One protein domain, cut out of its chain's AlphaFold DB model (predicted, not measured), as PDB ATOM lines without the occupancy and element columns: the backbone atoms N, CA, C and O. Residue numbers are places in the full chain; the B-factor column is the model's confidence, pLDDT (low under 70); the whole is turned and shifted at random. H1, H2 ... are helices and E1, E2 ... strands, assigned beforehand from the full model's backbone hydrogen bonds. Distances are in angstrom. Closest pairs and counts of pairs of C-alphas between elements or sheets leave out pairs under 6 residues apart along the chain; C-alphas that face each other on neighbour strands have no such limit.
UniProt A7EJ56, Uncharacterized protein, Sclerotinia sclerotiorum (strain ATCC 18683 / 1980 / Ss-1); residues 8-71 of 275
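What this domain is: This is residues 8 to 71 of the 275 residues of an uncharacterized protein of Sclerotinia sclerotiorum (strain ATCC 18683 / 1980 / Ss-1) (UniProt A7EJ56). One twisted sheet of four strands forms a flat slab, with the short helix H1 standing up from one face near the E4 edge and a long loop, residues 48 to 62, swinging out from H1 before it returns to E4. The printed part has 64 residues, with E1, E2, E3, H1 and E4 in that order along the chain; the sheet order is E1, E2, E3, E4, antiparallel throughout, and the class is mostly strand. It is only just compact, close to loose, with a radius of gyration of the C-alphas of 12.5 A and spans of 35 by 33 by 14 A.

Where its parts are: Find C-alpha 9 at (23.450, -35.485, 61.064); from there E1, residues 9 to 18, runs 22.9 A and bends by 65 degrees at residue 12. E2, residues 24 to 31, runs 20.2 A and bends by 65 degrees at residue 27. E3, residues 34 to 40, runs 19.9 A. H1 is residues 41 to 47, 10.1 A, and E4, residues 63 to 67, 13.4 A, ends at C-alpha 67 (18.938, -31.466, 47.899).

How they stand to each other: E1, E2 and E3 form a meander, each strand the antiparallel neighbour of the one before. Look at N 15 and O 26, 2.8 A apart, in the hairpin E1 and E2, and at N 36 and O 29, 2.8 A, in the hairpin E2 and E3. E4 is antiparallel to E3 at 156 degrees, with N 64 and O 39 at 2.7 A. H1 is on the sheet, over E3 and only just over E4, where 3 of its C-alphas fall; its height over the sheet is 8.1 A. The closest C-alphas of H1 and E4 are those of Lys 41 and Met 63, 6.0 A. Every O i to N i+4 pair in H1 is within hydrogen-bond range. E1 and E4 are apart.

The domain as a whole: The C-alphas of Met 8 and Glu 59 are the two farthest apart, 35.0 A. The printed part has no cut, and the link from H1 to E4 is long. Mean pLDDT of the printed part is 82.3; residues 8 to 12, 33 to 34 and 70 to 71 are under 70.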
ATOM      1  N   MET A   8      27.231 -32.803  61.328       48.38
ATOM      2  CA  MET A   8      26.145 -33.065  62.269       48.38
ATOM      3  C   MET A   8      24.945 -33.574  61.471       48.38
ATOM      4  O   MET A   8      24.367 -32.837  60.674       48.38
ATOM      5  N   LEU A   9      24.634 -34.859  61.641       53.81
ATOM      6  CA  LEU A   9      23.450 -35.485  61.064       53.81
ATOM      7  C   LEU A   9      22.265 -35.231  61.995       53.81
ATOM      8  O   LEU A   9      22.208 -35.810  63.079       53.81
ATOM      9  N   ASP A  10      21.320 -34.412  61.548       56.84
ATOM     10  CA  ASP A  10      20.079 -34.129  62.274       56.84
ATOM     11  C   ASP A  10      18.858 -34.519  61.432       56.84
ATOM     12  O   ASP A  10      18.932 -34.577  60.204       56.84
ATOM     13  N   GLY A  11      17.714 -34.753  62.083       60.56
ATOM     14  CA  GLY A  11      16.438 -34.959  61.383       60.56
ATOM     15  C   GLY A  11      16.436 -36.172  60.445       60.56
ATOM     16  O   GLY A  11      16.049 -36.058  59.288       60.56
ATOM     17  N   LEU A  12      16.905 -37.326  60.931       66.19
ATOM     18  CA  LEU A  12      17.029 -38.555  60.146       66.19
ATOM     19  C   LEU A  12      15.705 -39.334  60.093       66.19
ATOM     20  O   LEU A  12      15.257 -39.863  61.111       66.19
ATOM     21  N   GLY A  13      15.131 -39.482  58.900       74.88
ATOM     22  CA  GLY A  13      13.982 -40.350  58.639       74.88
ATOM     23  C   GLY A  13      14.222 -41.218  57.410       74.88
ATOM     24  O   GLY A  13      13.762 -40.870  56.328       74.88
ATOM     25  N   ILE A  14      14.954 -42.328  57.568       81.62
ATOM     26  CA  ILE A  14      15.268 -43.276  56.485       81.62
ATOM     27  C   ILE A  14      14.502 -44.583  56.693       81.62
ATOM     28  O   ILE A  14      14.540 -45.176  57.771       81.62
ATOM     29  N   MET A  15      13.838 -45.047  55.639       83.06
ATOM     30  CA  MET A  15      13.148 -46.328  55.560       83.06
ATOM     31  C   MET A  15      13.859 -47.257  54.579       83.06
ATOM     32  O   MET A  15      14.315 -46.840  53.516       83.06
ATOM     33  N   VAL A  16      13.920 -48.539  54.928       87.19
ATOM     34  CA  VAL A  16      14.470 -49.585  54.061       87.19
ATOM     35  C   VAL A  16      13.349 -50.120  53.171       87.19
ATOM     36  O   VAL A  16      12.361 -50.647  53.677       87.19
ATOM     37  N   LYS A  17      13.494 -49.982  51.850       84.50
ATOM     38  CA  LYS A  17      12.573 -50.542  50.843       84.50
ATOM     39  C   LYS A  17      12.918 -51.978  50.488       84.50
ATOM     40  O   LYS A  17      12.034 -52.817  50.350       84.50
ATOM     41  N   LYS A  18      14.210 -52.249  50.326       87.12
ATOM     42  CA  LYS A  18      14.738 -53.569  49.999       87.12
ATOM     43  C   LYS A  18      15.985 -53.802  50.828       87.12
ATOM     44  O   LYS A  18      16.871 -52.953  50.840       87.12
ATOM     45  N   ASP A  19      16.030 -54.947  51.488       85.12
ATOM     46  CA  ASP A  19      17.206 -55.427  52.206       85.12
ATOM     47  C   ASP A  19      17.951 -56.478  51.362       85.12
ATOM     48  O   ASP A  19      17.371 -57.076  50.447       85.12
ATOM     49  N   GLY A  20      19.234 -56.695  51.647       87.94
ATOM     50  CA  GLY A  20      20.109 -57.632  50.938       87.94
ATOM     51  C   GLY A  20      21.388 -56.989  50.398       87.94
ATOM     52  O   GLY A  20      21.777 -55.906  50.824       87.94
ATOM     53  N   ASP A  21      22.037 -57.664  49.443       86.50
ATOM     54  CA  ASP A  21      23.346 -57.254  48.898       86.50
ATOM     55  C   ASP A  21      23.311 -55.894  48.178       86.50
ATOM     56  O   ASP A  21      24.322 -55.201  48.083       86.50
ATOM     57  N   GLU A  22      22.132 -55.498  47.693       87.69
ATOM     58  CA  GLU A  22      21.880 -54.217  47.035       87.69
ATOM     59  C   GLU A  22      20.667 -53.546  47.689       87.69
ATOM     60  O   GLU A  22      19.542 -53.654  47.176       87.69
ATOM     61  N   PRO A  23      20.867 -52.925  48.865       90.81
ATOM     62  CA  PRO A  23      19.771 -52.369  49.630       90.81
ATOM     63  C   PRO A  23      19.271 -51.069  48.999       90.81
ATOM     64  O   PRO A  23      20.043 -50.272  48.459       90.81
ATOM     65  N   LEU A  24      17.962 -50.849  49.095       91.31
ATOM     66  CA  LEU A  24      17.308 -49.622  48.650       91.31
ATOM     67  C   LEU A  24      16.715 -48.910  49.855       91.31
ATOM     68  O   LEU A  24      15.974 -49.511  50.640       91.31
ATOM     69  N   PHE A  25      17.018 -47.625  49.966       90.88
ATOM     70  CA  PHE A  25      16.555 -46.752  51.030       90.88
ATOM     71  C   PHE A  25      15.777 -45.584  50.439       90.88
ATOM     72  O   PHE A  25      16.087 -45.112  49.348       90.88
ATOM     73  N   GLU A  26      14.804 -45.096  51.193       89.00
ATOM     74  CA  GLU A  26      14.137 -43.829  50.909       89.00
ATOM     75  C   GLU A  26      13.976 -43.039  52.196       89.00
ATOM     76  O   GLU A  26      13.764 -43.609  53.268       89.00
ATOM     77  N   GLY A  27      14.085 -41.721  52.109       87.88
ATOM     78  CA  GLY A  27      13.998 -40.876  53.285       87.88
ATOM     79  C   GLY A  27      14.599 -39.502  53.094       87.88
ATOM     80  O   GLY A  27      14.962 -39.108  51.989       87.88
ATOM     81  N   ALA A  28      14.718 -38.787  54.203       86.69
ATOM     82  CA  ALA A  28      15.370 -37.492  54.247       86.69
ATOM     83  C   ALA A  28      16.295 -37.394  55.460       86.69
ATOM     84  O   ALA A  28      16.082 -38.050  56.488       86.69
ATOM     85  N   PHE A  29      17.338 -36.589  55.321       83.88
ATOM     86  CA  PHE A  29      18.282 -36.279  56.385       83.88
ATOM     87  C   PHE A  29      18.859 -34.883  56.184       83.88
ATOM     88  O   PHE A  29      18.892 -34.368  55.068       83.88
ATOM     89  N   ARG A  30      19.330 -34.260  57.264       75.00
ATOM     90  CA  ARG A  30      19.953 -32.938  57.209       75.00
ATOM     91  C   ARG A  30      21.457 -33.050  57.412       75.00
ATOM     92  O   ARG A  30      21.909 -33.717  58.342       75.00
ATOM     93  N   VAL A  31      22.216 -32.351  56.570       76.38
ATOM     94  CA  VAL A  31      23.670 -32.180  56.700       76.38
ATOM     95  C   VAL A  31      23.982 -30.697  56.639       76.38
ATOM     96  O   VAL A  31      23.620 -30.037  55.671       76.38
ATOM     97  N   ASP A  32      24.616 -30.159  57.682       72.00
ATOM     98  CA  ASP A  32      25.053 -28.754  57.749       72.00
ATOM     99  C   ASP A  32      23.947 -27.721  57.434       72.00
ATOM    100  O   ASP A  32      24.206 -26.615  56.961       72.00
ATOM    101  N   GLY A  33      22.691 -28.063  57.746       68.62
ATOM    102  CA  GLY A  33      21.524 -27.210  57.504       68.62
ATOM    103  C   GLY A  33      20.895 -27.340  56.114       68.62
ATOM    104  O   GLY A  33      19.922 -26.637  55.860       68.62
ATOM    105  N   ASP A  34      21.407 -28.227  55.258       67.62
ATOM    106  CA  ASP A  34      20.847 -28.551  53.943       67.62
ATOM    107  C   ASP A  34      20.133 -29.911  53.980       67.62
ATOM    108  O   ASP A  34      20.666 -30.915  54.481       67.62
ATOM    109  N   HIS A  35      18.903 -29.942  53.477       77.94
ATOM    110  CA  HIS A  35      18.052 -31.128  53.472       77.94
ATOM    111  C   HIS A  35      18.364 -31.979  52.248       77.94
ATOM    112  O   HIS A  35      18.331 -31.513  51.114       77.94
ATOM    113  N   HIS A  36      18.693 -33.240  52.504       85.69
ATOM    114  CA  HIS A  36      19.008 -34.236  51.496       85.69
ATOM    115  C   HIS A  36      17.886 -35.266  51.453       85.69
ATOM    116  O   HIS A  36      17.505 -35.834  52.479       85.69
ATOM    117  N   HIS A  37      17.405 -35.539  50.249       88.38
ATOM    118  CA  HIS A  37      16.369 -36.514  49.967       88.38
ATOM    119  C   HIS A  37      16.974 -37.716  49.254       88.38
ATOM    120  O   HIS A  37      17.747 -37.567  48.314       88.38
ATOM    121  N   ILE A  38      16.606 -38.912  49.708       91.62
ATOM    122  CA  ILE A  38      16.921 -40.184  49.062       91.62
ATOM    123  C   ILE A  38      15.604 -40.762  48.554       91.62
ATOM    124  O   ILE A  38      14.685 -40.999  49.341       91.62
ATOM    125  N   GLN A  39      15.518 -40.999  47.252       90.44
ATOM    126  CA  GLN A  39      14.364 -41.616  46.603       90.44
ATOM    127  C   GLN A  39      14.820 -42.732  45.667       90.44
ATOM    128  O   GLN A  39      15.935 -42.713  45.158       90.44
ATOM    129  N   THR A  40      13.963 -43.709  45.409       91.19
ATOM    130  CA  THR A  40      14.160 -44.671  44.319       91.19
ATOM    131  C   THR A  40      14.004 -43.976  42.963       91.19
ATOM    132  O   THR A  40      13.303 -42.965  42.867       91.19
ATOM    133  N   LYS A  41      14.623 -44.512  41.899       91.25
ATOM    134  CA  LYS A  41      14.438 -44.040  40.509       91.25
ATOM    135  C   LYS A  41      12.947 -43.903  40.202       91.25
ATOM    136  O   LYS A  41      12.514 -42.860  39.719       91.25
ATOM    137  N   THR A  42      12.165 -44.932  40.526       89.44
ATOM    138  CA  THR A  42      10.720 -44.954  40.281       89.44
ATOM    139  C   THR A  42       9.992 -43.843  41.041       89.44
ATOM    140  O   THR A  42       9.209 -43.108  40.434       89.44
ATOM    141  N   SER A  43      10.271 -43.664  42.339       88.31
ATOM    142  CA  SER A  43       9.639 -42.591  43.118       88.31
ATOM    143  C   SER A  43      10.045 -41.213  42.602       88.31
ATOM    144  O   SER A  43       9.171 -40.376  42.390       88.31
ATOM    145  N   PHE A  44      11.332 -40.982  42.333       90.00
ATOM    146  CA  PHE A  44      11.811 -39.701  41.816       90.00
ATOM    147  C   PHE A  44      11.133 -39.349  40.491       90.00
ATOM    148  O   PHE A  44      10.607 -38.254  40.341       90.00
ATOM    149  N   VAL A  45      11.062 -40.289  39.543       89.81
ATOM    150  CA  VAL A  45      10.402 -40.053  38.250       89.81
ATOM    151  C   VAL A  45       8.920 -39.706  38.413       89.81
ATOM    152  O   VAL A  45       8.424 -38.877  37.653       89.81
ATOM    153  N   SER A  46       8.231 -40.289  39.399       86.38
ATOM    154  CA  SER A  46       6.816 -39.993  39.671       86.38
ATOM    155  C   SER A  46       6.575 -38.634  40.340       86.38
ATOM    156  O   SER A  46       5.502 -38.059  40.172       86.38
ATOM    157  N   THR A  47       7.554 -38.108  41.087       85.50
ATOM    158  CA  THR A  47       7.393 -36.879  41.887       85.50
ATOM    159  C   THR A  47       8.213 -35.687  41.404       85.50
ATOM    160  O   THR A  47       8.043 -34.594  41.940       85.50
ATOM    161  N   ARG A  48       9.118 -35.875  40.438       86.31
ATOM    162  CA  ARG A  48       9.988 -34.809  39.929       86.31
ATOM    163  C   ARG A  48       9.199 -33.719  39.209       86.31
ATOM    164  O   ARG A  48       8.169 -33.973  38.581       86.31
ATOM    165  N   HIS A  49       9.738 -32.513  39.238       81.75
ATOM    166  CA  HIS A  49       9.282 -31.410  38.415       81.75
ATOM    167  C   HIS A  49       9.691 -31.613  36.943       81.75
ATOM    168  O   HIS A  49      10.655 -32.308  36.624       81.75
ATOM    169  N   GLU A  50       8.981 -30.972  36.011       78.81
ATOM    170  CA  GLU A  50       9.254 -31.078  34.564       78.81
ATOM    171  C   GLU A  50      10.644 -30.566  34.171       78.81
ATOM    172  O   GLU A  50      11.239 -31.046  33.208       78.81
ATOM    173  N   LEU A  51      11.155 -29.600  34.936       78.06
ATOM    174  CA  LEU A  51      12.482 -29.003  34.759       78.06
ATOM    175  C   LEU A  51      13.594 -29.777  35.478       78.06
ATOM    176  O   LEU A  51      14.762 -29.412  35.345       78.06
ATOM    177  N   ASP A  52      13.253 -30.825  36.232       83.44
ATOM    178  CA  ASP A  52      14.254 -31.620  36.931       83.44
ATOM    179  C   ASP A  52      15.019 -32.515  35.945       83.44
ATOM    180  O   ASP A  52      14.443 -32.988  34.953       83.44
ATOM    181  N   PRO A  53      16.306 -32.807  36.221       84.62
ATOM    182  CA  PRO A  53      17.138 -33.619  35.344       84.62
ATOM    183  C   PRO A  53      16.501 -34.964  34.983       84.62
ATOM    184  O   PRO A  53      15.876 -35.631  35.813       84.62
ATOM    185  N   SER A  54      16.698 -35.394  33.736       87.06
ATOM    186  CA  SER A  54      16.370 -36.759  33.342       87.06
ATOM    187  C   SER A  54      17.391 -37.728  33.926       87.06
ATOM    188  O   SER A  54      18.600 -37.488  33.919       87.06
ATOM    189  N   LEU A  55      16.890 -38.848  34.426       88.50
ATOM    190  CA  LEU A  55      17.716 -39.913  34.964       88.50
ATOM    191  C   LEU A  55      18.181 -40.869  33.852       88.50
ATOM    192  O   LEU A  55      17.473 -41.014  32.850       88.50
ATOM    193  N   PRO A  56      19.335 -41.545  34.010       88.94
ATOM    194  CA  PRO A  56      19.754 -42.585  33.081       88.94
ATOM    195  C   PRO A  56      18.744 -43.735  33.064       88.94
ATOM    196  O   PRO A  56      18.243 -44.180  34.109       88.94
ATOM    197  N   ASP A  57      18.446 -44.212  31.856       84.38
ATOM    198  CA  ASP A  57      17.496 -45.296  31.651       84.38
ATOM    199  C   ASP A  57      18.162 -46.655  31.886       84.38
ATOM    200  O   ASP A  57      18.614 -47.334  30.969       84.38
ATOM    201  N   GLU A  58      18.280 -47.014  33.161       87.81
ATOM    202  CA  GLU A  58      18.717 -48.341  33.590       87.81
ATOM    203  C   GLU A  58      17.507 -49.182  34.011       87.81
ATOM    204  O   GLU A  58      16.618 -48.683  34.704       87.81
ATOM    205  N   GLU A  59      17.467 -50.465  33.639       84.06
ATOM    206  CA  GLU A  59      16.374 -51.377  34.035       84.06
ATOM    207  C   GLU A  59      16.324 -51.619  35.550       84.06
ATOM    208  O   GLU A  59      15.282 -51.963  36.108       84.06
ATOM    209  N   LYS A  60      17.463 -51.461  36.223       88.31
ATOM    210  CA  LYS A  60      17.596 -51.730  37.647       88.31
ATOM    211  C   LYS A  60      17.156 -50.524  38.475       88.31
ATOM    212  O   LYS A  60      17.453 -49.380  38.150       88.31
ATOM    213  N   GLU A  61      16.497 -50.804  39.594       90.31
ATOM    214  CA  GLU A  61      16.156 -49.794  40.593       90.31
ATOM    215  C   GLU A  61      17.422 -49.320  41.333       90.31
ATOM    216  O   GLU A  61      18.220 -50.134  41.811       90.31
ATOM    217  N   TYR A  62      17.596 -48.005  41.442       91.50
ATOM    218  CA  TYR A  62      18.696 -47.370  42.171       91.50
ATOM    219  C   TYR A  62      18.200 -46.164  42.966       91.50
ATOM    220  O   TYR A  62      17.065 -45.715  42.804       91.50
ATOM    221  N   MET A  63      19.056 -45.660  43.852       93.06
ATOM    222  CA  MET A  63      18.758 -44.494  44.677       93.06
ATOM    223  C   MET A  63      19.235 -43.212  44.000       93.06
ATOM    224  O   MET A  63      20.363 -43.125  43.516       93.06
ATOM    225  N   VAL A  64      18.373 -42.210  44.022       92.12
ATOM    226  CA  VAL A  64      18.604 -40.842  43.584       92.12
ATOM    227  C   VAL A  64      18.701 -39.985  44.834       92.12
ATOM    228  O   VAL A  64      17.829 -40.053  45.704       92.12
ATOM    229  N   VAL A  65      19.766 -39.192  44.925       90.75
ATOM    230  CA  VAL A  65      19.963 -38.237  46.015       90.75
ATOM    231  C   VAL A  65      19.903 -36.830  45.447       90.75
ATOM    232  O   VAL A  65      20.630 -36.522  44.503       90.75
ATOM    233  N   TRP A  66      19.051 -35.991  46.022       87.44
ATOM    234  CA  TRP A  66      18.904 -34.585  45.648       87.44
ATOM    235  C   TRP A  66      18.737 -33.717  46.898       87.44
ATOM    236  O   TRP A  66      18.447 -34.237  47.979       87.44
ATOM    237  N   ARG A  67      18.982 -32.411  46.774       84.56
ATOM    238  CA  ARG A  67      18.938 -31.466  47.899       84.56
ATOM    239  C   ARG A  67      17.901 -30.387  47.665       84.56
ATOM    240  O   ARG A  67      17.720 -29.949  46.533       84.56
ATOM    241  N   ASP A  68      17.308 -29.881  48.738       74.31
ATOM    242  CA  ASP A  68      16.367 -28.757  48.654       74.31
ATOM    243  C   ASP A  68      17.034 -27.481  48.121       74.31
ATOM    244  O   ASP A  68      16.373 -26.616  47.547       74.31
ATOM    245  N   SER A  69      18.354 -27.358  48.287       71.06
ATOM    246  CA  SER A  69      19.147 -26.261  47.731       71.06
ATOM    247  C   SER A  69      19.440 -26.391  46.229       71.06
ATOM    248  O   SER A  69      19.846 -25.402  45.613       71.06
ATOM    249  N   ASP A  70      19.196 -27.555  45.612       69.56
ATOM    250  CA  ASP A  70      19.425 -27.815  44.184       69.56
ATOM    251  C   ASP A  70      18.267 -27.298  43.311       69.56
ATOM    252  O   ASP A  70      17.709 -28.002  42.472       69.56
ATOM    253  N   ILE A  71      17.900 -26.029  43.492       65.75
ATOM    254  CA  ILE A  71      16.885 -25.355  42.680       65.75
ATOM    255  C   ILE A  71      17.570 -24.746  41.457       65.75
ATOM    256  O   ILE A  71      18.490 -23.933  41.587       65.75
TER     257      ILE A  71